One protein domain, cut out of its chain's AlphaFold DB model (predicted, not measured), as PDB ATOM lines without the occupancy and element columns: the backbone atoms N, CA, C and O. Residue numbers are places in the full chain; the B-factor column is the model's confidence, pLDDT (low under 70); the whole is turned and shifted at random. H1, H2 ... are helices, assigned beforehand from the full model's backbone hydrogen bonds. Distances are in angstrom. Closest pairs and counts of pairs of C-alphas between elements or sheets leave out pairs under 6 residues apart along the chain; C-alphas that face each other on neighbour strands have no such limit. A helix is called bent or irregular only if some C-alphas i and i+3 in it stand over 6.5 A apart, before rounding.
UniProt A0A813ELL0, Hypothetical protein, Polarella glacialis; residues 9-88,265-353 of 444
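This is residues 9 to 88 and 265 to 353 of the 444 residues of the protein "Hypothetical protein" of Polarella glacialis (UniProt A0A813ELL0). Two helices cross in the core, the long H8 and, about perpendicular to it, H2; H1 crosses both of them, and H6 crosses H2 on the side away from H1. H5 makes a corner with one end of H8 and residues 268 to 274 stick out there, while H9 lies near the other end of H8, and the short H3, H4 and H7 stand in stretches of loop. The printed part has 169 residues with nine named helices, H1 to H9 in chain order, and no named strand; the class is all helix, and the packing is mostly crossed. It is compact, with a radius of gyration of the C-alphas of 16.2 A and spans of 50 by 37 by 34 A.

H8, residues 307 to 329, is the longest helix at 33.2 A, from C-alpha 307 at (-51.601, -0.584, 4.176), with a kink of 31 degrees near residue 315. It is neither bent nor irregular, but only just: C-alphas 309 and 312 are 6.2 A apart. H2, residues 36 to 52, measures 24.3 A, and H1, residues 9 to 25, measures 22.8 A from C-alpha 9 at (-57.839, -15.884, 24.401). H6 is residues 284 to 294, 15.3 A, and H5 residues 272 to 281, 14.0 A. H9, residues 339 to 352, spans 18.1 A to C-alpha 352 at (-53.072, -33.167, 3.682) and is irregular, with C-alphas 341 and 344 8.4 A apart. H3 is residues 61 to 65, H4 residues 78 to 81 and H7 residues 300 to 303.

H8 and H2 are the hubs, touching four helices each. They touch each other about perpendicular at 87 degrees, closest at the C-alphas of Leu 47 and Cys 313, 7.3 A. H1 touches H8 with residues 14 to 21 alone, about perpendicular at 80 degrees, C-alphas 14 and 321 being closest at 5.2 A. H1 touches H2 at a steep tilt of 52 degrees, closest at C-alphas 19 and 42, 5.6 A. H6 touches H2 at a steep tilt of 63 degrees, closest at C-alphas 44 and 287, 4.7 A. H5 touches H8, closest at C-alphas 281 and 307, 6.9 A. H4 touches H2, closest at C-alphas 50 and 81, 5.2 A. H7 only just touches H6, with 3 pairs of C-alphas within 8 A, closest at C-alphas 288 and 303, 5.7 A. H9 is close to but not clearly touching H8, and H3 touches no helix. Every O i to N i+4 pair is within hydrogen-bond range in H1, H2, H5 and H6, against 18 of 19 in H8, 8 of 10 in H9 and 0 of 1 in H3, where 1 of 2 O i to N i+3 pairs is; H4 and H7 are too short for an i+4 pair.

The C-alphas farthest apart, of Lys 270 and Thr 341, are 52.2 A apart. Residues 89 to 264 are not printed, and C-alphas 88 and 265 are 41.8 A apart across the cut. The link from H3 to H4 is long. Mean pLDDT of the printed part is 70.5; 72 residues are under 70, among them 52 to 88 and 335 to 348.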
ATOM      1  N   LYS A   9     -58.620 -14.678  24.088       71.75
ATOM      2  CA  LYS A   9     -57.839 -15.884  24.401       71.75
ATOM      3  C   LYS A   9     -57.522 -16.710  23.155       71.75
ATOM      4  O   LYS A   9     -56.373 -17.110  22.983       71.75
ATOM      5  N   ARG A  10     -58.485 -16.917  22.253       74.81
ATOM      6  CA  ARG A  10     -58.263 -17.656  21.001       74.81
ATOM      7  C   ARG A  10     -57.359 -16.889  20.040       74.81
ATOM      8  O   ARG A  10     -56.465 -17.483  19.442       74.81
ATOM      9  N   ALA A  11     -57.559 -15.579  19.904       71.19
ATOM     10  CA  ALA A  11     -56.687 -14.727  19.096       71.19
ATOM     11  C   ALA A  11     -55.239 -14.760  19.626       71.19
ATOM     12  O   ALA A  11     -54.288 -14.958  18.869       71.19
ATOM     13  N   ASN A  12     -55.081 -14.685  20.951       77.62
ATOM     14  CA  ASN A  12     -53.804 -14.802  21.648       77.62
ATOM     15  C   ASN A  12     -53.152 -16.172  21.442       77.62
ATOM     16  O   ASN A  12     -51.949 -16.243  21.196       77.62
ATOM     17  N   GLN A  13     -53.930 -17.251  21.517       83.00
ATOM     18  CA  GLN A  13     -53.450 -18.612  21.293       83.00
ATOM     19  C   GLN A  13     -52.949 -18.798  19.859       83.00
ATOM     20  O   GLN A  13     -51.874 -19.356  19.658       83.00
ATOM     21  N   LEU A  14     -53.678 -18.285  18.867       78.00
ATOM     22  CA  LEU A  14     -53.291 -18.361  17.458       78.00
ATOM     23  C   LEU A  14     -52.031 -17.537  17.156       78.00
ATOM     24  O   LEU A  14     -51.154 -18.007  16.426       78.00
ATOM     25  N   ALA A  15     -51.901 -16.345  17.744       83.25
ATOM     26  CA  ALA A  15     -50.682 -15.547  17.636       83.25
ATOM     27  C   ALA A  15     -49.492 -16.227  18.331       83.25
ATOM     28  O   ALA A  15     -48.400 -16.278  17.765       83.25
ATOM     29  N   LYS A  16     -49.712 -16.827  19.512       89.06
ATOM     30  CA  LYS A  16     -48.698 -17.611  20.232       89.06
ATOM     31  C   LYS A  16     -48.242 -18.801  19.403       89.06
ATOM     32  O   LYS A  16     -47.048 -19.047  19.299       89.06
ATOM     33  N   LEU A  17     -49.175 -19.529  18.799       87.00
ATOM     34  CA  LEU A  17     -48.868 -20.697  17.988       87.00
ATOM     35  C   LEU A  17     -47.995 -20.330  16.785       87.00
ATOM     36  O   LEU A  17     -46.974 -20.976  16.549       87.00
ATOM     37  N   LEU A  18     -48.362 -19.261  16.073       85.75
ATOM     38  CA  LEU A  18     -47.557 -18.749  14.971       85.75
ATOM     39  C   LEU A  18     -46.176 -18.300  15.448       85.75
ATOM     40  O   LEU A  18     -45.172 -18.640  14.833       85.75
ATOM     41  N   HIS A  19     -46.111 -17.581  16.565       90.62
ATOM     42  CA  HIS A  19     -44.845 -17.156  17.140       90.62
ATOM     43  C   HIS A  19     -43.932 -18.339  17.464       90.62
ATOM     44  O   HIS A  19     -42.759 -18.325  17.105       90.62
ATOM     45  N   VAL A  20     -44.465 -19.372  18.120       89.00
ATOM     46  CA  VAL A  20     -43.713 -20.588  18.447       89.00
ATOM     47  C   VAL A  20     -43.212 -21.250  17.166       89.00
ATOM     48  O   VAL A  20     -42.048 -21.623  17.111       89.00
ATOM     49  N   PHE A  21     -44.041 -21.335  16.126       85.00
ATOM     50  CA  PHE A  21     -43.622 -21.868  14.832       85.00
ATOM     51  C   PHE A  21     -42.481 -21.048  14.206       85.00
ATOM     52  O   PHE A  21     -41.431 -21.591  13.874       85.00
ATOM     53  N   LEU A  22     -42.631 -19.727  14.104       85.19
ATOM     54  CA  LEU A  22     -41.603 -18.847  13.537       85.19
ATOM     55  C   LEU A  22     -40.295 -18.882  14.346       85.19
ATOM     56  O   LEU A  22     -39.205 -18.888  13.779       85.19
ATOM     57  N   LYS A  23     -40.395 -18.914  15.675       88.62
ATOM     58  CA  LYS A  23     -39.243 -18.877  16.576       88.62
ATOM     59  C   LYS A  23     -38.528 -20.219  16.692       88.62
ATOM     60  O   LYS A  23     -37.305 -20.249  16.670       88.62
ATOM     61  N   GLN A  24     -39.265 -21.310  16.876       85.06
ATOM     62  CA  GLN A  24     -38.688 -22.624  17.177       85.06
ATOM     63  C   GLN A  24     -38.495 -23.451  15.910       85.06
ATOM     64  O   GLN A  24     -37.396 -23.941  15.668       85.06
ATOM     65  N   ASP A  25     -39.535 -23.552  15.082       76.62
ATOM     66  CA  ASP A  25     -39.511 -24.413  13.897       76.62
ATOM     67  C   ASP A  25     -38.738 -23.737  12.748       76.62
ATOM     68  O   ASP A  25     -37.926 -24.378  12.082       76.62
ATOM     69  N   LEU A  26     -38.910 -22.420  12.558       76.75
ATOM     70  CA  LEU A  26     -38.146 -21.631  11.576       76.75
ATOM     71  C   LEU A  26     -36.898 -20.938  12.148       76.75
ATOM     72  O   LEU A  26     -36.194 -20.251  11.408       76.75
ATOM     73  N   LYS A  27     -36.613 -21.119  13.443       83.06
ATOM     74  CA  LYS A  27     -35.415 -20.595  14.126       83.06
ATOM     75  C   LYS A  27     -35.207 -19.076  13.979       83.06
ATOM     76  O   LYS A  27     -34.071 -18.606  13.985       83.06
ATOM     77  N   LEU A  28     -36.281 -18.291  13.845       84.62
ATOM     78  CA  LEU A  28     -36.163 -16.833  13.775       84.62
ATOM     79  C   LEU A  28     -35.838 -16.246  15.161       84.62
ATOM     80  O   LEU A  28     -36.465 -16.644  16.148       84.62
ATOM     81  N   PRO A  29     -34.922 -15.259  15.256       89.62
ATOM     82  CA  PRO A  29     -34.543 -14.620  16.517       89.62
ATOM     83  C   PRO A  29     -35.629 -13.637  16.986       89.62
ATOM     84  O   PRO A  29     -35.489 -12.409  16.915       89.62
ATOM     85  N   LEU A  30     -36.748 -14.209  17.433       89.81
ATOM     86  CA  LEU A  30     -37.899 -13.516  17.994       89.81
ATOM     87  C   LEU A  30     -37.815 -13.446  19.529       89.81
ATOM     88  O   LEU A  30     -37.391 -14.419  20.173       89.81
ATOM     89  N   PRO A  31     -38.263 -12.338  20.147       90.62
ATOM     90  CA  PRO A  31     -38.338 -12.220  21.604       90.62
ATOM     91  C   PRO A  31     -39.309 -13.258  22.196       90.62
ATOM     92  O   PRO A  31     -40.049 -13.893  21.454       90.62
ATOM     93  N   PRO A  32     -39.319 -13.515  23.515       88.88
ATOM     94  CA  PRO A  32     -40.355 -14.342  24.135       88.88
ATOM     95  C   PRO A  32     -41.768 -13.816  23.839       88.88
ATOM     96  O   PRO A  32     -42.007 -12.607  23.851       88.88
ATOM     97  N   PHE A  33     -42.716 -14.721  23.587       86.00
ATOM     98  CA  PHE A  33     -44.112 -14.337  23.398       86.00
ATOM     99  C   PHE A  33     -44.722 -13.888  24.732       86.00
ATOM    100  O   PHE A  33     -44.607 -14.604  25.722       86.00
ATOM    101  N   GLY A  34     -45.396 -12.737  24.756       78.62
ATOM    102  CA  GLY A  34     -46.048 -12.231  25.973       78.62
ATOM    103  C   GLY A  34     -46.257 -10.719  25.997       78.62
ATOM    104  O   GLY A  34     -47.167 -10.242  26.662       78.62
ATOM    105  N   THR A  35     -45.479  -9.967  25.216       83.62
ATOM    106  CA  THR A  35     -45.595  -8.503  25.119       83.62
ATOM    107  C   THR A  35     -46.307  -8.072  23.835       83.62
ATOM    108  O   THR A  35     -46.322  -8.810  22.844       83.62
ATOM    109  N   ALA A  36     -46.867  -6.857  23.818       81.50
ATOM    110  CA  ALA A  36     -47.417  -6.246  22.602       81.50
ATOM    111  C   ALA A  36     -46.360  -6.186  21.482       81.50
ATOM    112  O   ALA A  36     -46.618  -6.586  20.347       81.50
ATOM    113  N   LYS A  37     -45.122  -5.814  21.840       85.88
ATOM    114  CA  LYS A  37     -43.963  -5.799  20.936       85.88
ATOM    115  C   LYS A  37     -43.712  -7.162  20.286       85.88
ATOM    116  O   LYS A  37     -43.562  -7.227  19.071       85.88
ATOM    117  N   ALA A  38     -43.729  -8.252  21.058       87.56
ATOM    118  CA  ALA A  38     -43.499  -9.594  20.523       87.56
ATOM    119  C   ALA A  38     -44.553 -10.009  19.486       87.56
ATOM    120  O   ALA A  38     -44.238 -10.735  18.544       87.56
ATOM    121  N   ARG A  39     -45.800  -9.545  19.622       88.69
ATOM    122  CA  ARG A  39     -46.882  -9.851  18.673       88.69
ATOM    123  C   ARG A  39     -46.715  -9.109  17.353       88.69
ATOM    124  O   ARG A  39     -46.779  -9.744  16.301       88.69
ATOM    125  N   VAL A  40     -46.402  -7.816  17.414       89.75
ATOM    126  CA  VAL A  40     -46.113  -7.011  16.220       89.75
ATOM    127  C   VAL A  40     -44.871  -7.552  15.508       89.75
ATOM    128  O   VAL A  40     -44.885  -7.723  14.292       89.75
ATOM    129  N   GLU A  41     -43.832  -7.937  16.256       93.06
ATOM    130  CA  GLU A  41     -42.649  -8.587  15.679       93.06
ATOM    131  C   GLU A  41     -42.965  -9.957  15.062       93.06
ATOM    132  O   GLU A  41     -42.393 -10.313  14.038       93.06
ATOM    133  N   THR A  42     -43.906 -10.717  15.631       91.38
ATOM    134  CA  THR A  42     -44.377 -11.982  15.038       91.38
ATOM    135  C   THR A  42     -45.016 -11.735  13.672       91.38
ATOM    136  O   THR A  42     -44.744 -12.465  12.721       91.38
ATOM    137  N   PHE A  43     -45.836 -10.690  13.556       89.69
ATOM    138  CA  PHE A  43     -46.458 -10.315  12.289       89.69
ATOM    139  C   PHE A  43     -45.443  -9.780  11.272       89.69
ATOM    140  O   PHE A  43     -45.434 -10.227  10.127       89.69
ATOM    141  N   GLY A  44     -44.525  -8.906  11.695       89.75
ATOM    142  CA  GLY A  44     -43.422  -8.433  10.855       89.75
ATOM    143  C   GLY A  44     -42.516  -9.573  10.377       89.75
ATOM    144  O   GLY A  44     -42.102  -9.599   9.220       89.75
ATOM    145  N   ALA A  45     -42.264 -10.568  11.230       89.31
ATOM    146  CA  ALA A  45     -41.519 -11.762  10.860       89.31
ATOM    147  C   ALA A  45     -42.259 -12.612   9.828       89.31
ATOM    148  O   ALA A  45     -41.634 -13.046   8.866       89.31
ATOM    149  N   LEU A  46     -43.574 -12.801   9.973       86.12
ATOM    150  CA  LEU A  46     -44.382 -13.483   8.959       86.12
ATOM    151  C   LEU A  46     -44.295 -12.763   7.603       86.12
ATOM    152  O   LEU A  46     -43.971 -13.402   6.604       86.12
ATOM    153  N   LEU A  47     -44.517 -11.443   7.577       82.00
ATOM    154  CA  LEU A  47     -44.384 -10.611   6.372       82.00
ATOM    155  C   LEU A  47     -42.994 -10.755   5.734       82.00
ATOM    156  O   LEU A  47     -42.864 -10.909   4.519       82.00
ATOM    157  N   GLY A  48     -41.945 -10.738   6.554       81.38
ATOM    158  CA  GLY A  48     -40.573 -10.927   6.102       81.38
ATOM    159  C   GLY A  48     -40.317 -12.322   5.519       81.38
ATOM    160  O   GLY A  48     -39.762 -12.416   4.428       81.38
ATOM    161  N   VAL A  49     -40.797 -13.393   6.169       78.56
ATOM    162  CA  VAL A  49     -40.721 -14.778   5.655       78.56
ATOM    163  C   VAL A  49     -41.405 -14.891   4.294       78.56
ATOM    164  O   VAL A  49     -40.853 -15.493   3.370       78.56
ATOM    165  N   MET A  50     -42.590 -14.294   4.157       73.88
ATOM    166  CA  MET A  50     -43.363 -14.285   2.915       73.88
ATOM    167  C   MET A  50     -42.608 -13.608   1.771       73.88
ATOM    168  O   MET A  50     -42.593 -14.120   0.655       73.88
ATOM    169  N   ARG A  51     -41.943 -12.486   2.057       74.56
ATOM    170  CA  ARG A  51     -41.172 -11.721   1.071       74.56
ATOM    171  C   ARG A  51     -39.829 -12.371   0.739       74.56
ATOM    172  O   ARG A  51     -39.413 -12.338  -0.413       74.56
ATOM    173  N   ALA A  52     -39.165 -12.969   1.726       69.50
ATOM    174  CA  ALA A  52     -37.901 -13.683   1.550       69.50
ATOM    175  C   ALA A  52     -38.071 -14.973   0.745       69.50
ATOM    176  O   ALA A  52     -37.188 -15.345  -0.017       69.50
ATOM    177  N   SER A  53     -39.227 -15.627   0.854       59.81
ATOM    178  CA  SER A  53     -39.525 -16.863   0.122       59.81
ATOM    179  C   SER A  53     -40.000 -16.625  -1.324       59.81
ATOM    180  O   SER A  53     -40.573 -17.529  -1.929       59.81
ATOM    181  N   ASN A  54     -39.790 -15.425  -1.879       54.47
ATOM    182  CA  ASN A  54     -40.191 -15.058  -3.237       54.47
ATOM    183  C   ASN A  54     -39.178 -15.569  -4.295       54.47
ATOM    184  O   ASN A  54     -38.016 -15.171  -4.237       54.47
ATOM    185  N   PRO A  55     -39.581 -16.390  -5.292       43.50
ATOM    186  CA  PRO A  55     -38.702 -16.964  -6.306       43.50
ATOM    187  C   PRO A  55     -38.258 -15.972  -7.392       43.50
ATOM    188  O   PRO A  55     -37.382 -16.318  -8.177       43.50
ATOM    189  N   LEU A  56     -38.787 -14.740  -7.435       38.19
ATOM    190  CA  LEU A  56     -38.313 -13.677  -8.340       38.19
ATOM    191  C   LEU A  56     -36.932 -13.109  -7.948       38.19
ATOM    192  O   LEU A  56     -36.432 -12.203  -8.611       38.19
ATOM    193  N   PHE A  57     -36.295 -13.628  -6.891       44.78
ATOM    194  CA  PHE A  57     -34.940 -13.264  -6.479       44.78
ATOM    195  C   PHE A  57     -34.152 -14.513  -6.031       44.78
ATOM    196  O   PHE A  57     -34.603 -15.244  -5.155       44.78
ATOM    197  N   PRO A  58     -32.875 -14.629  -6.427       35.66
ATOM    198  CA  PRO A  58     -32.328 -15.256  -7.639       35.66
ATOM    199  C   PRO A  58     -32.223 -16.816  -7.486       35.66
ATOM    200  O   PRO A  58     -32.798 -17.365  -6.547       35.66
ATOM    201  N   PRO A  59     -31.571 -17.589  -8.392       39.84
ATOM    202  CA  PRO A  59     -31.857 -19.013  -8.643       39.84
ATOM    203  C   PRO A  59     -31.641 -19.896  -7.405       39.84
ATOM    204  O   PRO A  59     -30.886 -19.510  -6.517       39.84
ATOM    205  N   ARG A  60     -32.247 -21.101  -7.389       39.97
ATOM    206  CA  ARG A  60     -32.246 -22.197  -6.372       39.97
ATOM    207  C   ARG A  60     -31.099 -22.240  -5.320       39.97
ATOM    208  O   ARG A  60     -31.314 -22.736  -4.215       39.97
ATOM    209  N   LYS A  61     -29.903 -21.712  -5.607       40.72
ATOM    210  CA  LYS A  61     -28.787 -21.464  -4.671       40.72
ATOM    211  C   LYS A  61     -29.050 -20.368  -3.611       40.72
ATOM    212  O   LYS A  61     -28.500 -20.478  -2.519       40.72
ATOM    213  N   ALA A  62     -29.885 -19.352  -3.856       40.03
ATOM    214  CA  ALA A  62     -30.164 -18.284  -2.878       40.03
ATOM    215  C   ALA A  62     -31.150 -18.711  -1.772       40.03
ATOM    216  O   ALA A  62     -30.935 -18.399  -0.602       40.03
ATOM    217  N   LEU A  63     -32.152 -19.533  -2.101       40.56
ATOM    218  CA  LEU A  63     -33.062 -20.150  -1.122       40.56
ATOM    219  C   LEU A  63     -32.329 -21.069  -0.124       40.56
ATOM    220  O   LEU A  63     -32.758 -21.197   1.020       40.56
ATOM    221  N   LYS A  64     -31.192 -21.668  -0.518       44.38
ATOM    222  CA  LYS A  64     -30.306 -22.396   0.414       44.38
ATOM    223  C   LYS A  64     -29.632 -21.460   1.432       44.38
ATOM    224  O   LYS A  64     -29.397 -21.881   2.560       44.38
ATOM    225  N   LYS A  65     -29.355 -20.195   1.074       42.97
ATOM    226  CA  LYS A  65     -28.743 -19.200   1.978       42.97
ATOM    227  C   LYS A  65     -29.724 -18.621   2.993       42.97
ATOM    228  O   LYS A  65     -29.298 -18.255   4.082       42.97
ATOM    229  N   LEU A  66     -31.017 -18.567   2.665       44.41
ATOM    230  CA  LEU A  66     -32.036 -18.037   3.574       44.41
ATOM    231  C   LEU A  66     -32.165 -18.846   4.865       44.41
ATOM    232  O   LEU A  66     -32.674 -18.304   5.836       44.41
ATOM    233  N   LYS A  67     -31.744 -20.125   4.876       50.66
ATOM    234  CA  LYS A  67     -31.885 -21.099   5.985       50.66
ATOM    235  C   LYS A  67     -33.301 -21.211   6.590       50.66
ATOM    236  O   LYS A  67     -33.508 -21.988   7.513       50.66
ATOM    237  N   VAL A  68     -34.280 -20.497   6.038       47.28
ATOM    238  CA  VAL A  68     -35.671 -20.419   6.474       47.28
ATOM    239  C   VAL A  68     -36.523 -20.885   5.302       47.28
ATOM    240  O   VAL A  68     -36.934 -20.099   4.450       47.28
ATOM    241  N   ARG A  69     -36.743 -22.199   5.214       51.97
ATOM    242  CA  ARG A  69     -37.750 -22.767   4.313       51.97
ATOM    243  C   ARG A  69     -39.061 -22.836   5.074       51.97
ATOM    244  O   ARG A  69     -39.209 -23.653   5.975       51.97
ATOM    245  N   CYS A  70     -39.999 -21.970   4.715       59.66
ATOM    246  CA  CYS A  70     -41.349 -22.044   5.241       59.66
ATOM    247  C   CYS A  70     -42.227 -22.837   4.259       59.66
ATOM    248  O   CYS A  70     -42.576 -22.311   3.208       59.66
ATOM    249  N   PRO A  71     -42.627 -24.081   4.562       55.25
ATOM    250  CA  PRO A  71     -43.440 -24.893   3.648       55.25
ATOM    251  C   PRO A  71     -44.851 -24.316   3.426       55.25
ATOM    252  O   PRO A  71     -45.566 -24.690   2.502       55.25
ATOM    253  N   LEU A  72     -45.261 -23.373   4.275       58.19
ATOM    254  CA  LEU A  72     -46.550 -22.708   4.192       58.19
ATOM    255  C   LEU A  72     -46.523 -21.455   3.289       58.19
ATOM    256  O   LEU A  72     -47.595 -20.971   2.930       58.19
ATOM    257  N   THR A  73     -45.352 -20.939   2.867       56.09
ATOM    258  CA  THR A  73     -45.282 -19.755   1.977       56.09
ATOM    259  C   THR A  73     -45.774 -20.025   0.560       56.09
ATOM    260  O   THR A  73     -46.332 -19.130  -0.068       56.09
ATOM    261  N   GLN A  74     -45.675 -21.269   0.089       51.84
ATOM    262  CA  GLN A  74     -46.241 -21.707  -1.195       51.84
ATOM    263  C   GLN A  74     -47.782 -21.690  -1.217       51.84
ATOM    264  O   GLN A  74     -48.399 -21.960  -2.240       51.84
ATOM    265  N   ARG A  75     -48.430 -21.376  -0.086       52.00
ATOM    266  CA  ARG A  75     -49.893 -21.331   0.055       52.00
ATOM    267  C   ARG A  75     -50.463 -19.920   0.165       52.00
ATOM    268  O   ARG A  75     -51.639 -19.767   0.489       52.00
ATOM    269  N   PHE A  76     -49.655 -18.891  -0.071       52.06
ATOM    270  CA  PHE A  76     -50.124 -17.508  -0.034       52.06
ATOM    271  C   PHE A  76     -50.627 -17.025  -1.398       52.06
ATOM    272  O   PHE A  76     -50.166 -17.505  -2.433       52.06
ATOM    273  N   PRO A  77     -51.525 -16.024  -1.410       47.22
ATOM    274  CA  PRO A  77     -51.831 -15.260  -2.611       47.22
ATOM    275  C   PRO A  77     -50.569 -14.634  -3.222       47.22
ATOM    276  O   PRO A  77     -49.678 -14.163  -2.503       47.22
ATOM    277  N   MET A  78     -50.543 -14.583  -4.553       47.34
ATOM    278  CA  MET A  78     -49.501 -13.925  -5.349       47.34
ATOM    279  C   MET A  78     -49.285 -12.469  -4.911       47.34
ATOM    280  O   MET A  78     -48.143 -12.030  -4.792       47.34
ATOM    281  N   ASP A  79     -50.365 -11.756  -4.578       39.38
ATOM    282  CA  ASP A  79     -50.336 -10.332  -4.217       39.38
ATOM    283  C   ASP A  79     -49.530 -10.042  -2.938       39.38
ATOM    284  O   ASP A  79     -48.966  -8.965  -2.787       39.38
ATOM    285  N   LEU A  80     -49.424 -11.018  -2.027       40.09
ATOM    286  CA  LEU A  80     -48.758 -10.850  -0.730       40.09
ATOM    287  C   LEU A  80     -47.312 -11.341  -0.701       40.09
ATOM    288  O   LEU A  80     -46.485 -10.841   0.062       40.09
ATOM    289  N   THR A  81     -47.001 -12.359  -1.494       40.28
ATOM    290  CA  THR A  81     -45.649 -12.924  -1.549       40.28
ATOM    291  C   THR A  81     -44.858 -12.399  -2.736       40.28
ATOM    292  O   THR A  81     -43.639 -12.552  -2.779       40.28
ATOM    293  N   GLY A  82     -45.529 -11.770  -3.708       39.50
ATOM    294  CA  GLY A  82     -44.976 -11.472  -5.025       39.50
ATOM    295  C   GLY A  82     -44.502 -12.729  -5.760       39.50
ATOM    296  O   GLY A  82     -43.708 -12.600  -6.687       39.50
ATOM    297  N   ILE A  83     -44.902 -13.921  -5.298       35.38
ATOM    298  CA  ILE A  83     -44.600 -15.199  -5.931       35.38
ATOM    299  C   ILE A  83     -45.557 -15.324  -7.102       35.38
ATOM    300  O   ILE A  83     -46.755 -15.538  -6.916       35.38
ATOM    301  N   MET A  84     -45.018 -15.237  -8.310       31.22
ATOM    302  CA  MET A  84     -45.671 -15.840  -9.456       31.22
ATOM    303  C   MET A  84     -45.560 -17.355  -9.240       31.22
ATOM    304  O   MET A  84     -44.511 -17.947  -9.486       31.22
ATOM    305  N   MET A  85     -46.600 -17.986  -8.686       33.44
ATOM    306  CA  MET A  85     -46.726 -19.426  -8.878       33.44
ATOM    307  C   MET A  85     -46.930 -19.584 -10.378       33.44
ATOM    308  O   MET A  85     -47.910 -19.066 -10.912       33.44
ATOM    309  N   HIS A  86     -45.961 -20.197 -11.057       28.56
ATOM    310  CA  HIS A  86     -46.104 -20.602 -12.448       28.56
ATOM    311  C   HIS A  86     -47.188 -21.677 -12.510       28.56
ATOM    312  O   HIS A  86     -46.926 -22.870 -12.574       28.56
ATOM    313  N   TYR A  87     -48.435 -21.238 -12.468       33.88
ATOM    314  CA  TYR A  87     -49.491 -21.941 -13.145       33.88
ATOM    315  C   TYR A  87     -49.337 -21.544 -14.606       33.88
ATOM    316  O   TYR A  87     -49.849 -20.500 -15.008       33.88
ATOM    317  N   GLU A  88     -48.595 -22.335 -15.385       32.22
ATOM    318  CA  GLU A  88     -48.467 -22.113 -16.835       32.22
ATOM    319  C   GLU A  88     -49.840 -21.971 -17.516       32.22
ATOM    320  O   GLU A  88     -49.956 -21.267 -18.513       32.22
ATOM    321  N   PRO A 265     -58.477  -3.577  18.856       83.50
ATOM    322  CA  PRO A 265     -59.782  -4.146  19.175       83.50
ATOM    323  C   PRO A 265     -60.653  -4.296  17.934       83.50
ATOM    324  O   PRO A 265     -60.547  -3.508  16.991       83.50
ATOM    325  N   GLN A 266     -61.556  -5.278  17.949       79.25
ATOM    326  CA  GLN A 266     -62.505  -5.419  16.854       79.25
ATOM    327  C   GLN A 266     -63.455  -4.224  16.816       79.25
ATOM    328  O   GLN A 266     -64.202  -3.978  17.758       79.25
ATOM    329  N   MET A 267     -63.410  -3.484  15.712       77.38
ATOM    330  CA  MET A 267     -64.287  -2.344  15.471       77.38
ATOM    331  C   MET A 267     -65.338  -2.680  14.417       77.38
ATOM    332  O   MET A 267     -65.030  -3.257  13.366       77.38
ATOM    333  N   ASP A 268     -66.568  -2.266  14.697       68.56
ATOM    334  CA  ASP A 268     -67.714  -2.351  13.799       68.56
ATOM    335  C   ASP A 268     -68.243  -0.953  13.465       68.56
ATOM    336  O   ASP A 268     -67.908   0.038  14.116       68.56
ATOM    337  N   GLY A 269     -69.072  -0.875  12.425       65.38
ATOM    338  CA  GLY A 269     -69.660   0.376  11.953       65.38
ATOM    339  C   GLY A 269     -68.894   1.030  10.802       65.38
ATOM    340  O   GLY A 269     -67.869   0.531  10.336       65.38
ATOM    341  N   LYS A 270     -69.445   2.150  10.317       58.75
ATOM    342  CA  LYS A 270     -68.994   2.835   9.093       58.75
ATOM    343  C   LYS A 270     -67.547   3.339   9.170       58.75
ATOM    344  O   LYS A 270     -66.863   3.310   8.156       58.75
ATOM    345  N   ASP A 271     -67.063   3.677  10.366       69.12
ATOM    346  CA  ASP A 271     -65.716   4.241  10.565       69.12
ATOM    347  C   ASP A 271     -64.651   3.191  10.904       69.12
ATOM    348  O   ASP A 271     -63.495   3.535  11.157       69.12
ATOM    349  N   ALA A 272     -65.012   1.903  10.946       72.88
ATOM    350  CA  ALA A 272     -64.088   0.851  11.356       72.88
ATOM    351  C   ALA A 272     -62.825   0.825  10.479       72.88
ATOM    352  O   ALA A 272     -61.724   0.736  11.011       72.88
ATOM    353  N   ALA A 273     -62.969   0.960   9.154       70.56
ATOM    354  CA  ALA A 273     -61.841   0.951   8.221       70.56
ATOM    355  C   ALA A 273     -60.842   2.086   8.502       70.56
ATOM    356  O   ALA A 273     -59.652   1.818   8.630       70.56
ATOM    357  N   HIS A 274     -61.328   3.316   8.702       75.50
ATOM    358  CA  HIS A 274     -60.476   4.460   9.037       75.50
ATOM    359  C   HIS A 274     -59.759   4.270  10.380       75.50
ATOM    360  O   HIS A 274     -58.565   4.531  10.503       75.50
ATOM    361  N   LYS A 275     -60.454   3.748  11.396       81.56
ATOM    362  CA  LYS A 275     -59.830   3.482  12.699       81.56
ATOM    363  C   LYS A 275     -58.755   2.392  12.621       81.56
ATOM    364  O   LYS A 275     -57.720   2.528  13.274       81.56
ATOM    365  N   TYR A 276     -58.964   1.343  11.819       82.75
ATOM    366  CA  TYR A 276     -57.923   0.348  11.542       82.75
ATOM    367  C   TYR A 276     -56.744   0.958  10.795       82.75
ATOM    368  O   TYR A 276     -55.607   0.689  11.164       82.75
ATOM    369  N   ASP A 277     -57.006   1.789   9.788       80.31
ATOM    370  CA  ASP A 277     -55.972   2.470   9.015       80.31
ATOM    371  C   ASP A 277     -55.059   3.314   9.914       80.31
ATOM    372  O   ASP A 277     -53.843   3.119   9.932       80.31
ATOM    373  N   VAL A 278     -55.649   4.146  10.777       84.38
ATOM    374  CA  VAL A 278     -54.912   4.955  11.759       84.38
ATOM    375  C   VAL A 278     -54.143   4.079  12.751       84.38
ATOM    376  O   VAL A 278     -52.971   4.342  13.031       84.38
ATOM    377  N   ALA A 279     -54.778   3.042  13.306       87.69
ATOM    378  CA  ALA A 279     -54.152   2.188  14.315       87.69
ATOM    379  C   ALA A 279     -52.979   1.374  13.747       87.69
ATOM    380  O   ALA A 279     -51.938   1.257  14.392       87.69
ATOM    381  N   LEU A 280     -53.128   0.827  12.541       87.31
ATOM    382  CA  LEU A 280     -52.143  -0.051  11.913       87.31
ATOM    383  C   LEU A 280     -51.027   0.725  11.209       87.31
ATOM    384  O   LEU A 280     -49.883   0.275  11.240       87.31
ATOM    385  N   SER A 281     -51.310   1.915  10.666       86.62
ATOM    386  CA  SER A 281     -50.282   2.794  10.089       86.62
ATOM    387  C   SER A 281     -49.201   3.162  11.108       86.62
ATOM    388  O   SER A 281     -48.022   3.232  10.770       86.62
ATOM    389  N   ARG A 282     -49.568   3.297  12.390       89.94
ATOM    390  CA  ARG A 282     -48.613   3.534  13.490       89.94
ATOM    391  C   ARG A 282     -47.623   2.384  13.694       89.94
ATOM    392  O   ARG A 282     -46.555   2.598  14.258       89.94
ATOM    393  N   LEU A 283     -47.956   1.175  13.240       89.62
ATOM    394  CA  LEU A 283     -47.112  -0.014  13.378       89.62
ATOM    395  C   LEU A 283     -46.156  -0.200  12.196       89.62
ATOM    396  O   LEU A 283     -45.191  -0.952  12.325       89.62
ATOM    397  N   VAL A 284     -46.381   0.487  11.067       90.00
ATOM    398  CA  VAL A 284     -45.562   0.363   9.847       90.00
ATOM    399  C   VAL A 284     -44.062   0.499  10.136       90.00
ATOM    400  O   VAL A 284     -43.330  -0.421   9.769       90.00
ATOM    401  N   PRO A 285     -43.569   1.532  10.855       92.12
ATOM    402  CA  PRO A 285     -42.135   1.660  11.127       92.12
ATOM    403  C   PRO A 285     -41.559   0.458  11.888       92.12
ATOM    404  O   PRO A 285     -40.476  -0.030  11.564       92.12
ATOM    405  N   GLN A 286     -42.305  -0.071  12.862       92.00
ATOM    406  CA  GLN A 286     -41.889  -1.233  13.648       92.00
ATOM    407  C   GLN A 286     -41.868  -2.518  12.804       92.00
ATOM    408  O   GLN A 286     -40.969  -3.352  12.958       92.00
ATOM    409  N   LEU A 287     -42.834  -2.685  11.895       91.31
ATOM    410  CA  LEU A 287     -42.865  -3.805  10.954       91.31
ATOM    411  C   LEU A 287     -41.679  -3.740   9.985       91.31
ATOM    412  O   LEU A 287     -40.970  -4.735   9.833       91.31
ATOM    413  N   GLU A 288     -41.410  -2.573   9.395       92.75
ATOM    414  CA  GLU A 288     -40.259  -2.356   8.509       92.75
ATOM    415  C   GLU A 288     -38.933  -2.639   9.229       92.75
ATOM    416  O   GLU A 288     -38.073  -3.338   8.688       92.75
ATOM    417  N   GLN A 289     -38.783  -2.167  10.472       94.31
ATOM    418  CA  GLN A 289     -37.598  -2.419  11.297       94.31
ATOM    419  C   GLN A 289     -37.422  -3.913  11.602       94.31
ATOM    420  O   GLN A 289     -36.313  -4.445  11.514       94.31
ATOM    421  N   THR A 290     -38.516  -4.611  11.917       93.75
ATOM    422  CA  THR A 290     -38.506  -6.061  12.151       93.75
ATOM    423  C   THR A 290     -38.057  -6.812  10.900       93.75
ATOM    424  O   THR A 290     -37.167  -7.658  10.980       93.75
ATOM    425  N   ILE A 291     -38.622  -6.479   9.734       89.81
ATOM    426  CA  ILE A 291     -38.259  -7.109   8.458       89.81
ATOM    427  C   ILE A 291     -36.794  -6.824   8.123       89.81
ATOM    428  O   ILE A 291     -36.069  -7.743   7.753       89.81
ATOM    429  N   ALA A 292     -36.330  -5.583   8.286       91.00
ATOM    430  CA  ALA A 292     -34.942  -5.215   8.020       91.00
ATOM    431  C   ALA A 292     -33.949  -5.980   8.908       91.00
ATOM    432  O   ALA A 292     -32.913  -6.420   8.414       91.00
ATOM    433  N   ARG A 293     -34.282  -6.173  10.191       93.06
ATOM    434  CA  ARG A 293     -33.457  -6.915  11.153       93.06
ATOM    435  C   ARG A 293     -33.429  -8.416  10.870       93.06
ATOM    436  O   ARG A 293     -32.366  -9.024  10.928       93.06
ATOM    437  N   LEU A 294     -34.588  -9.020  10.611       87.62
ATOM    438  CA  LEU A 294     -34.714 -10.470  10.431       87.62
ATOM    439  C   LEU A 294     -34.339 -10.933   9.016       87.62
ATOM    440  O   LEU A 294     -33.890 -12.062   8.836       87.62
ATOM    441  N   PHE A 295     -34.499 -10.063   8.017       85.88
ATOM    442  CA  PHE A 295     -34.271 -10.359   6.601       85.88
ATOM    443  C   PHE A 295     -33.388  -9.285   5.935       85.88
ATOM    444  O   PHE A 295     -33.797  -8.654   4.954       85.88
ATOM    445  N   PRO A 296     -32.143  -9.078   6.413       83.31
ATOM    446  CA  PRO A 296     -31.253  -8.013   5.932       83.31
ATOM    447  C   PRO A 296     -30.770  -8.205   4.485       83.31
ATOM    448  O   PRO A 296     -30.154  -7.310   3.918       83.31
ATOM    449  N   HIS A 297     -31.052  -9.352   3.869       78.94
ATOM    450  CA  HIS A 297     -30.755  -9.636   2.464       78.94
ATOM    451  C   HIS A 297     -31.859  -9.145   1.509       78.94
ATOM    452  O   HIS A 297     -31.617  -9.039   0.310       78.94
ATOM    453  N   LEU A 298     -33.074  -8.853   1.999       76.06
ATOM    454  CA  LEU A 298     -34.155  -8.349   1.145       76.06
ATOM    455  C   LEU A 298     -33.806  -6.950   0.617       76.06
ATOM    456  O   LEU A 298     -33.342  -6.132   1.406       76.06
ATOM    457  N   PRO A 299     -34.070  -6.601  -0.653       79.62
ATOM    458  CA  PRO A 299     -33.882  -5.232  -1.137       79.62
ATOM    459  C   PRO A 299     -34.699  -4.212  -0.327       79.62
ATOM    460  O   PRO A 299     -35.817  -4.517   0.090       79.62
ATOM    461  N   VAL A 300     -34.201  -2.980  -0.157       81.62
ATOM    462  CA  VAL A 300     -34.867  -1.920   0.642       81.62
ATOM    463  C   VAL A 300     -36.325  -1.704   0.217       81.62
ATOM    464  O   VAL A 300     -37.218  -1.677   1.062       81.62
ATOM    465  N   LYS A 301     -36.598  -1.666  -1.094       79.69
ATOM    466  CA  LYS A 301     -37.960  -1.546  -1.645       79.69
ATOM    467  C   LYS A 301     -38.907  -2.659  -1.167       79.69
ATOM    468  O   LYS A 301     -40.095  -2.419  -1.010       79.69
ATOM    469  N   LYS A 302     -38.391  -3.866  -0.915       72.12
ATOM    470  CA  LYS A 302     -39.151  -5.022  -0.412       72.12
ATOM    471  C   LYS A 302     -39.226  -5.074   1.114       72.12
ATOM    472  O   LYS A 302     -39.917  -5.930   1.647       72.12
ATOM    473  N   ARG A 303     -38.554  -4.176   1.833       83.12
ATOM    474  CA  ARG A 303     -38.726  -4.012   3.286       83.12
ATOM    475  C   ARG A 303     -39.845  -3.030   3.618       83.12
ATOM    476  O   ARG A 303     -40.393  -3.123   4.706       83.12
ATOM    477  N   LYS A 304     -40.215  -2.158   2.672       83.44
ATOM    478  CA  LYS A 304     -41.298  -1.181   2.829       83.44
ATOM    479  C   LYS A 304     -42.660  -1.840   3.002       83.44
ATOM    480  O   LYS A 304     -42.963  -2.803   2.299       83.44
ATOM    481  N   VAL A 305     -43.453  -1.359   3.952       79.69
ATOM    482  CA  VAL A 305     -44.777  -1.905   4.276       79.69
ATOM    483  C   VAL A 305     -45.829  -0.838   4.002       79.69
ATOM    484  O   VAL A 305     -45.724   0.290   4.469       79.69
ATOM    485  N   THR A 306     -46.844  -1.201   3.231       76.06
ATOM    486  CA  THR A 306     -48.001  -0.365   2.910       76.06
ATOM    487  C   THR A 306     -49.253  -0.914   3.586       76.06
ATOM    488  O   THR A 306     -49.307  -2.078   3.986       76.06
ATOM    489  N   MET A 307     -50.310  -0.109   3.670       69.81
ATOM    490  CA  MET A 307     -51.601  -0.584   4.176       69.81
ATOM    491  C   MET A 307     -52.215  -1.691   3.304       69.81
ATOM    492  O   MET A 307     -52.863  -2.598   3.831       69.81
ATOM    493  N   GLY A 308     -51.909  -1.687   2.000       62.25
ATOM    494  CA  GLY A 308     -52.239  -2.776   1.076       62.25
ATOM    495  C   GLY A 308     -51.505  -4.089   1.377       62.25
ATOM    496  O   GLY A 308     -52.020  -5.152   1.046       62.25
ATOM    497  N   ASP A 309     -50.352  -4.048   2.059       66.62
ATOM    498  CA  ASP A 309     -49.676  -5.250   2.568       66.62
ATOM    499  C   ASP A 309     -50.318  -5.752   3.870       66.62
ATOM    500  O   ASP A 309     -50.406  -6.959   4.107       66.62
ATOM    501  N   ILE A 310     -50.748  -4.833   4.741       72.19
ATOM    502  CA  ILE A 310     -51.171  -5.156   6.106       72.19
ATOM    503  C   ILE A 310     -52.525  -5.870   6.123       72.19
ATOM    504  O   ILE A 310     -52.626  -6.929   6.738       72.19
ATOM    505  N   GLU A 311     -53.562  -5.343   5.465       70.56
ATOM    506  CA  GLU A 311     -54.917  -5.923   5.545       70.56
ATOM    507  C   GLU A 311     -54.968  -7.380   5.057       70.56
ATOM    508  O   GLU A 311     -55.389  -8.260   5.827       70.56
ATOM    509  N   PRO A 312     -54.471  -7.700   3.842       63.75
ATOM    510  CA  PRO A 312     -54.562  -9.059   3.341       63.75
ATOM    511  C   PRO A 312     -53.618  -9.983   4.116       63.75
ATOM    512  O   PRO A 312     -53.951 -11.153   4.328       63.75
ATOM    513  N   CYS A 313     -52.484  -9.472   4.616       69.12
ATOM    514  CA  CYS A 313     -51.569 -10.265   5.428       69.12
ATOM    515  C   CYS A 313     -52.101 -10.524   6.838       69.12
ATOM    516  O   CYS A 313     -51.835 -11.597   7.363       69.12
ATOM    517  N   LEU A 314     -52.871  -9.630   7.462       73.94
ATOM    518  CA  LEU A 314     -53.514  -9.914   8.753       73.94
ATOM    519  C   LEU A 314     -54.562 -11.020   8.604       73.94
ATOM    520  O   LEU A 314     -54.610 -11.949   9.413       73.94
ATOM    521  N   CYS A 315     -55.340 -10.973   7.519       68.62
ATOM    522  CA  CYS A 315     -56.252 -12.053   7.153       68.62
ATOM    523  C   CYS A 315     -55.492 -13.373   6.926       68.62
ATOM    524  O   CYS A 315     -55.853 -14.414   7.483       68.62
ATOM    525  N   GLY A 316     -54.400 -13.318   6.158       65.50
ATOM    526  CA  GLY A 316     -53.517 -14.452   5.893       65.50
ATOM    527  C   GLY A 316     -52.866 -15.012   7.157       65.50
ATOM    528  O   GLY A 316     -52.879 -16.220   7.352       65.50
ATOM    529  N   ALA A 317     -52.373 -14.157   8.052       67.00
ATOM    530  CA  ALA A 317     -51.721 -14.523   9.307       67.00
ATOM    531  C   ALA A 317     -52.668 -15.294  10.227       67.00
ATOM    532  O   ALA A 317     -52.292 -16.315  10.798       67.00
ATOM    533  N   PHE A 318     -53.924 -14.857  10.324       68.75
ATOM    534  CA  PHE A 318     -54.930 -15.560  11.113       68.75
ATOM    535  C   PHE A 318     -55.287 -16.933  10.521       68.75
ATOM    536  O   PHE A 318     -55.383 -17.927  11.249       68.75
ATOM    537  N   ILE A 319     -55.456 -17.020   9.196       65.56
ATOM    538  CA  ILE A 319     -55.649 -18.303   8.498       65.56
ATOM    539  C   ILE A 319     -54.433 -19.207   8.720       65.56
ATOM    540  O   ILE A 319     -54.589 -20.390   9.015       65.56
ATOM    541  N   TYR A 320     -53.234 -18.642   8.642       69.25
ATOM    542  CA  TYR A 320     -51.974 -19.344   8.800       69.25
ATOM    543  C   TYR A 320     -51.823 -19.929  10.196       69.25
ATOM    544  O   TYR A 320     -51.467 -21.095  10.320       69.25
ATOM    545  N   SER A 321     -52.171 -19.188  11.249       71.94
ATOM    546  CA  SER A 321     -52.198 -19.744  12.603       71.94
ATOM    547  C   SER A 321     -53.077 -20.996  12.681       71.94
ATOM    548  O   SER A 321     -52.672 -21.988  13.279       71.94
ATOM    549  N   LYS A 322     -54.232 -21.019  12.003       69.75
ATOM    550  CA  LYS A 322     -55.082 -22.223  11.927       69.75
ATOM    551  C   LYS A 322     -54.479 -23.339  11.073       69.75
ATOM    552  O   LYS A 322     -54.782 -24.509  11.285       69.75
ATOM    553  N   MET A 323     -53.673 -23.002  10.068       69.19
ATOM    554  CA  MET A 323     -52.951 -24.001   9.278       69.19
ATOM    555  C   MET A 323     -51.816 -24.615  10.086       69.19
ATOM    556  O   MET A 323     -51.687 -25.830  10.061       69.19
ATOM    557  N   VAL A 324     -51.063 -23.818  10.849       72.69
ATOM    558  CA  VAL A 324     -50.047 -24.308  11.794       72.69
ATOM    559  C   VAL A 324     -50.682 -25.222  12.834       72.69
ATOM    560  O   VAL A 324     -50.121 -26.270  13.125       72.69
ATOM    561  N   GLU A 325     -51.854 -24.861  13.362       77.81
ATOM    562  CA  GLU A 325     -52.611 -25.683  14.319       77.81
ATOM    563  C   GLU A 325     -52.881 -27.074  13.743       77.81
ATOM    564  O   GLU A 325     -52.373 -28.068  14.257       77.81
ATOM    565  N   LYS A 326     -53.552 -27.135  12.590       73.56
ATOM    566  CA  LYS A 326     -53.860 -28.397  11.898       73.56
ATOM    567  C   LYS A 326     -52.631 -29.176  11.456       73.56
ATOM    568  O   LYS A 326     -52.654 -30.403  11.390       73.56
ATOM    569  N   LEU A 327     -51.580 -28.464  11.074       72.62
ATOM    570  CA  LEU A 327     -50.335 -29.067  10.633       72.62
ATOM    571  C   LEU A 327     -49.677 -29.783  11.799       72.62
ATOM    572  O   LEU A 327     -49.332 -30.945  11.663       72.62
ATOM    573  N   ARG A 328     -49.602 -29.133  12.963       76.12
ATOM    574  CA  ARG A 328     -49.104 -29.757  14.189       76.12
ATOM    575  C   ARG A 328     -49.971 -30.939  14.619       76.12
ATOM    576  O   ARG A 328     -49.410 -31.974  14.936       76.12
ATOM    577  N   GLU A 329     -51.297 -30.844  14.530       80.81
ATOM    578  CA  GLU A 329     -52.196 -31.993  14.767       80.81
ATOM    579  C   GLU A 329     -51.924 -33.182  13.827       80.81
ATOM    580  O   GLU A 329     -52.181 -34.326  14.184       80.81
ATOM    581  N   SER A 330     -51.417 -32.919  12.620       74.94
ATOM    582  CA  SER A 330     -51.148 -33.943  11.602       74.94
ATOM    583  C   SER A 330     -49.733 -34.531  11.683       74.94
ATOM    584  O   SER A 330     -49.420 -35.452  10.927       74.94
ATOM    585  N   LEU A 331     -48.868 -33.990  12.547       75.00
ATOM    586  CA  LEU A 331     -47.489 -34.443  12.723       75.00
ATOM    587  C   LEU A 331     -47.403 -35.422  13.903       75.00
ATOM    588  O   LEU A 331     -47.950 -35.109  14.959       75.00
ATOM    589  N   PRO A 332     -46.651 -36.537  13.788       71.69
ATOM    590  CA  PRO A 332     -46.554 -37.558  14.840       71.69
ATOM    591  C   PRO A 332     -46.203 -37.014  16.233       71.69
ATOM    592  O   PRO A 332     -46.719 -37.501  17.229       71.69
ATOM    593  N   ASN A 333     -45.382 -35.958  16.296       73.81
ATOM    594  CA  ASN A 333     -44.897 -35.361  17.546       73.81
ATOM    595  C   ASN A 333     -45.344 -33.901  17.739       73.81
ATOM    596  O   ASN A 333     -44.764 -33.167  18.540       73.81
ATOM    597  N   GLY A 334     -46.307 -33.420  16.946       73.56
ATOM    598  CA  GLY A 334     -46.770 -32.030  17.024       73.56
ATOM    599  C   GLY A 334     -45.734 -30.962  16.643       73.56
ATOM    600  O   GLY A 334     -45.974 -29.772  16.863       73.56
ATOM    601  N   ARG A 335     -44.575 -31.358  16.099       69.88
ATOM    602  CA  ARG A 335     -43.439 -30.480  15.777       69.88
ATOM    603  C   ARG A 335     -42.817 -30.837  14.437       69.88
ATOM    604  O   ARG A 335     -42.840 -31.995  14.028       69.88
ATOM    605  N   PHE A 336     -42.216 -29.836  13.800       67.06
ATOM    606  CA  PHE A 336     -41.367 -30.052  12.637       67.06
ATOM    607  C   PHE A 336     -40.037 -30.649  13.085       67.06
ATOM    608  O   PHE A 336     -39.285 -30.024  13.831       67.06
ATOM    609  N   GLY A 337     -39.750 -31.864  12.626       60.91
ATOM    610  CA  GLY A 337     -38.415 -32.434  12.753       60.91
ATOM    611  C   GLY A 337     -37.404 -31.788  11.793       60.91
ATOM    612  O   GLY A 337     -37.810 -31.077  10.866       60.91
ATOM    613  N   PRO A 338     -36.095 -32.039  11.979       57.28
ATOM    614  CA  PRO A 338     -35.067 -31.635  11.023       57.28
ATOM    615  C   PRO A 338     -35.418 -32.116   9.610       57.28
ATOM    616  O   PRO A 338     -35.977 -33.202   9.437       57.28
ATOM    617  N   ALA A 339     -35.084 -31.311   8.597       52.28
ATOM    618  CA  ALA A 339     -35.406 -31.613   7.199       52.28
ATOM    619  C   ALA A 339     -34.883 -32.992   6.747       52.28
ATOM    620  O   ALA A 339     -35.491 -33.614   5.886       52.28
ATOM    621  N   GLU A 340     -33.800 -33.467   7.365       49.75
ATOM    622  CA  GLU A 340     -33.125 -34.734   7.065       49.75
ATOM    623  C   GLU A 340     -33.834 -35.971   7.644       49.75
ATOM    624  O   GLU A 340     -33.744 -37.041   7.061       49.75
ATOM    625  N   THR A 341     -34.567 -35.845   8.757       55.59
ATOM    626  CA  THR A 341     -35.202 -36.986   9.459       55.59
ATOM    627  C   THR A 341     -36.710 -37.066   9.252       55.59
ATOM    628  O   THR A 341     -37.297 -38.134   9.375       55.59
ATOM    629  N   HIS A 342     -37.352 -35.940   8.940       55.81
ATOM    630  CA  HIS A 342     -38.810 -35.855   8.836       55.81
ATOM    631  C   HIS A 342     -39.282 -35.107   7.584       55.81
ATOM    632  O   HIS A 342     -40.437 -34.691   7.525       55.81
ATOM    633  N   GLY A 343     -38.412 -34.907   6.584       62.78
ATOM    634  CA  GLY A 343     -38.717 -34.141   5.370       62.78
ATOM    635  C   GLY A 343     -39.999 -34.600   4.671       62.78
ATOM    636  O   GLY A 343     -40.916 -33.799   4.489       62.78
ATOM    637  N   GLU A 344     -40.111 -35.896   4.382       64.75
ATOM    638  CA  GLU A 344     -41.272 -36.486   3.702       64.75
ATOM    639  C   GLU A 344     -42.530 -36.514   4.577       64.75
ATOM    640  O   GLU A 344     -43.613 -36.162   4.116       64.75
ATOM    641  N   SER A 345     -42.412 -36.863   5.865       64.81
ATOM    642  CA  SER A 345     -43.560 -36.883   6.785       64.81
ATOM    643  C   SER A 345     -44.123 -35.482   7.028       64.81
ATOM    644  O   SER A 345     -45.340 -35.283   7.046       64.81
ATOM    645  N   ASN A 346     -43.232 -34.496   7.175       67.44
ATOM    646  CA  ASN A 346     -43.595 -33.094   7.330       67.44
ATOM    647  C   ASN A 346     -44.277 -32.575   6.063       67.44
ATOM    648  O   ASN A 346     -45.282 -31.867   6.147       67.44
ATOM    649  N   TRP A 347     -43.758 -32.953   4.893       67.50
ATOM    650  CA  TRP A 347     -44.339 -32.569   3.615       67.50
ATOM    651  C   TRP A 347     -45.699 -33.224   3.366       67.50
ATOM    652  O   TRP A 347     -46.674 -32.533   3.077       67.50
ATOM    653  N   GLY A 348     -45.826 -34.527   3.615       66.00
ATOM    654  CA  GLY A 348     -47.100 -35.239   3.523       66.00
ATOM    655  C   GLY A 348     -48.179 -34.654   4.445       66.00
ATOM    656  O   GLY A 348     -49.353 -34.601   4.071       66.00
ATOM    657  N   ALA A 349     -47.809 -34.155   5.630       70.25
ATOM    658  CA  ALA A 349     -48.730 -33.435   6.513       70.25
ATOM    659  C   ALA A 349     -49.182 -32.094   5.912       70.25
ATOM    660  O   ALA A 349     -50.368 -31.757   5.974       70.25
ATOM    661  N   VAL A 350     -48.270 -31.355   5.268       65.31
ATOM    662  CA  VAL A 350     -48.603 -30.136   4.518       65.31
ATOM    663  C   VAL A 350     -49.600 -30.472   3.414       65.31
ATOM    664  O   VAL A 350     -50.676 -29.876   3.378       65.31
ATOM    665  N   CYS A 351     -49.329 -31.459   2.564       63.06
ATOM    666  CA  CYS A 351     -50.201 -31.838   1.446       63.06
ATOM    667  C   CYS A 351     -51.618 -32.254   1.879       63.06
ATOM    668  O   CYS A 351     -52.595 -31.970   1.186       63.06
ATOM    669  N   LYS A 352     -51.770 -32.802   3.091       66.81
ATOM    670  CA  LYS A 352     -53.072 -33.167   3.682       66.81
ATOM    671  C   LYS A 352     -53.887 -31.983   4.226       66.81
ATOM    672  O   LYS A 352     -55.090 -32.127   4.472       66.81
ATOM    673  N   LEU A 353     -53.289 -30.804   4.415       62.09
ATOM    674  CA  LEU A 353     -54.010 -29.621   4.890       62.09
ATOM    675  C   LEU A 353     -55.071 -29.184   3.874       62.09
ATOM    676  O   LEU A 353     -54.758 -28.890   2.719       62.09
TER     677      LEU A 353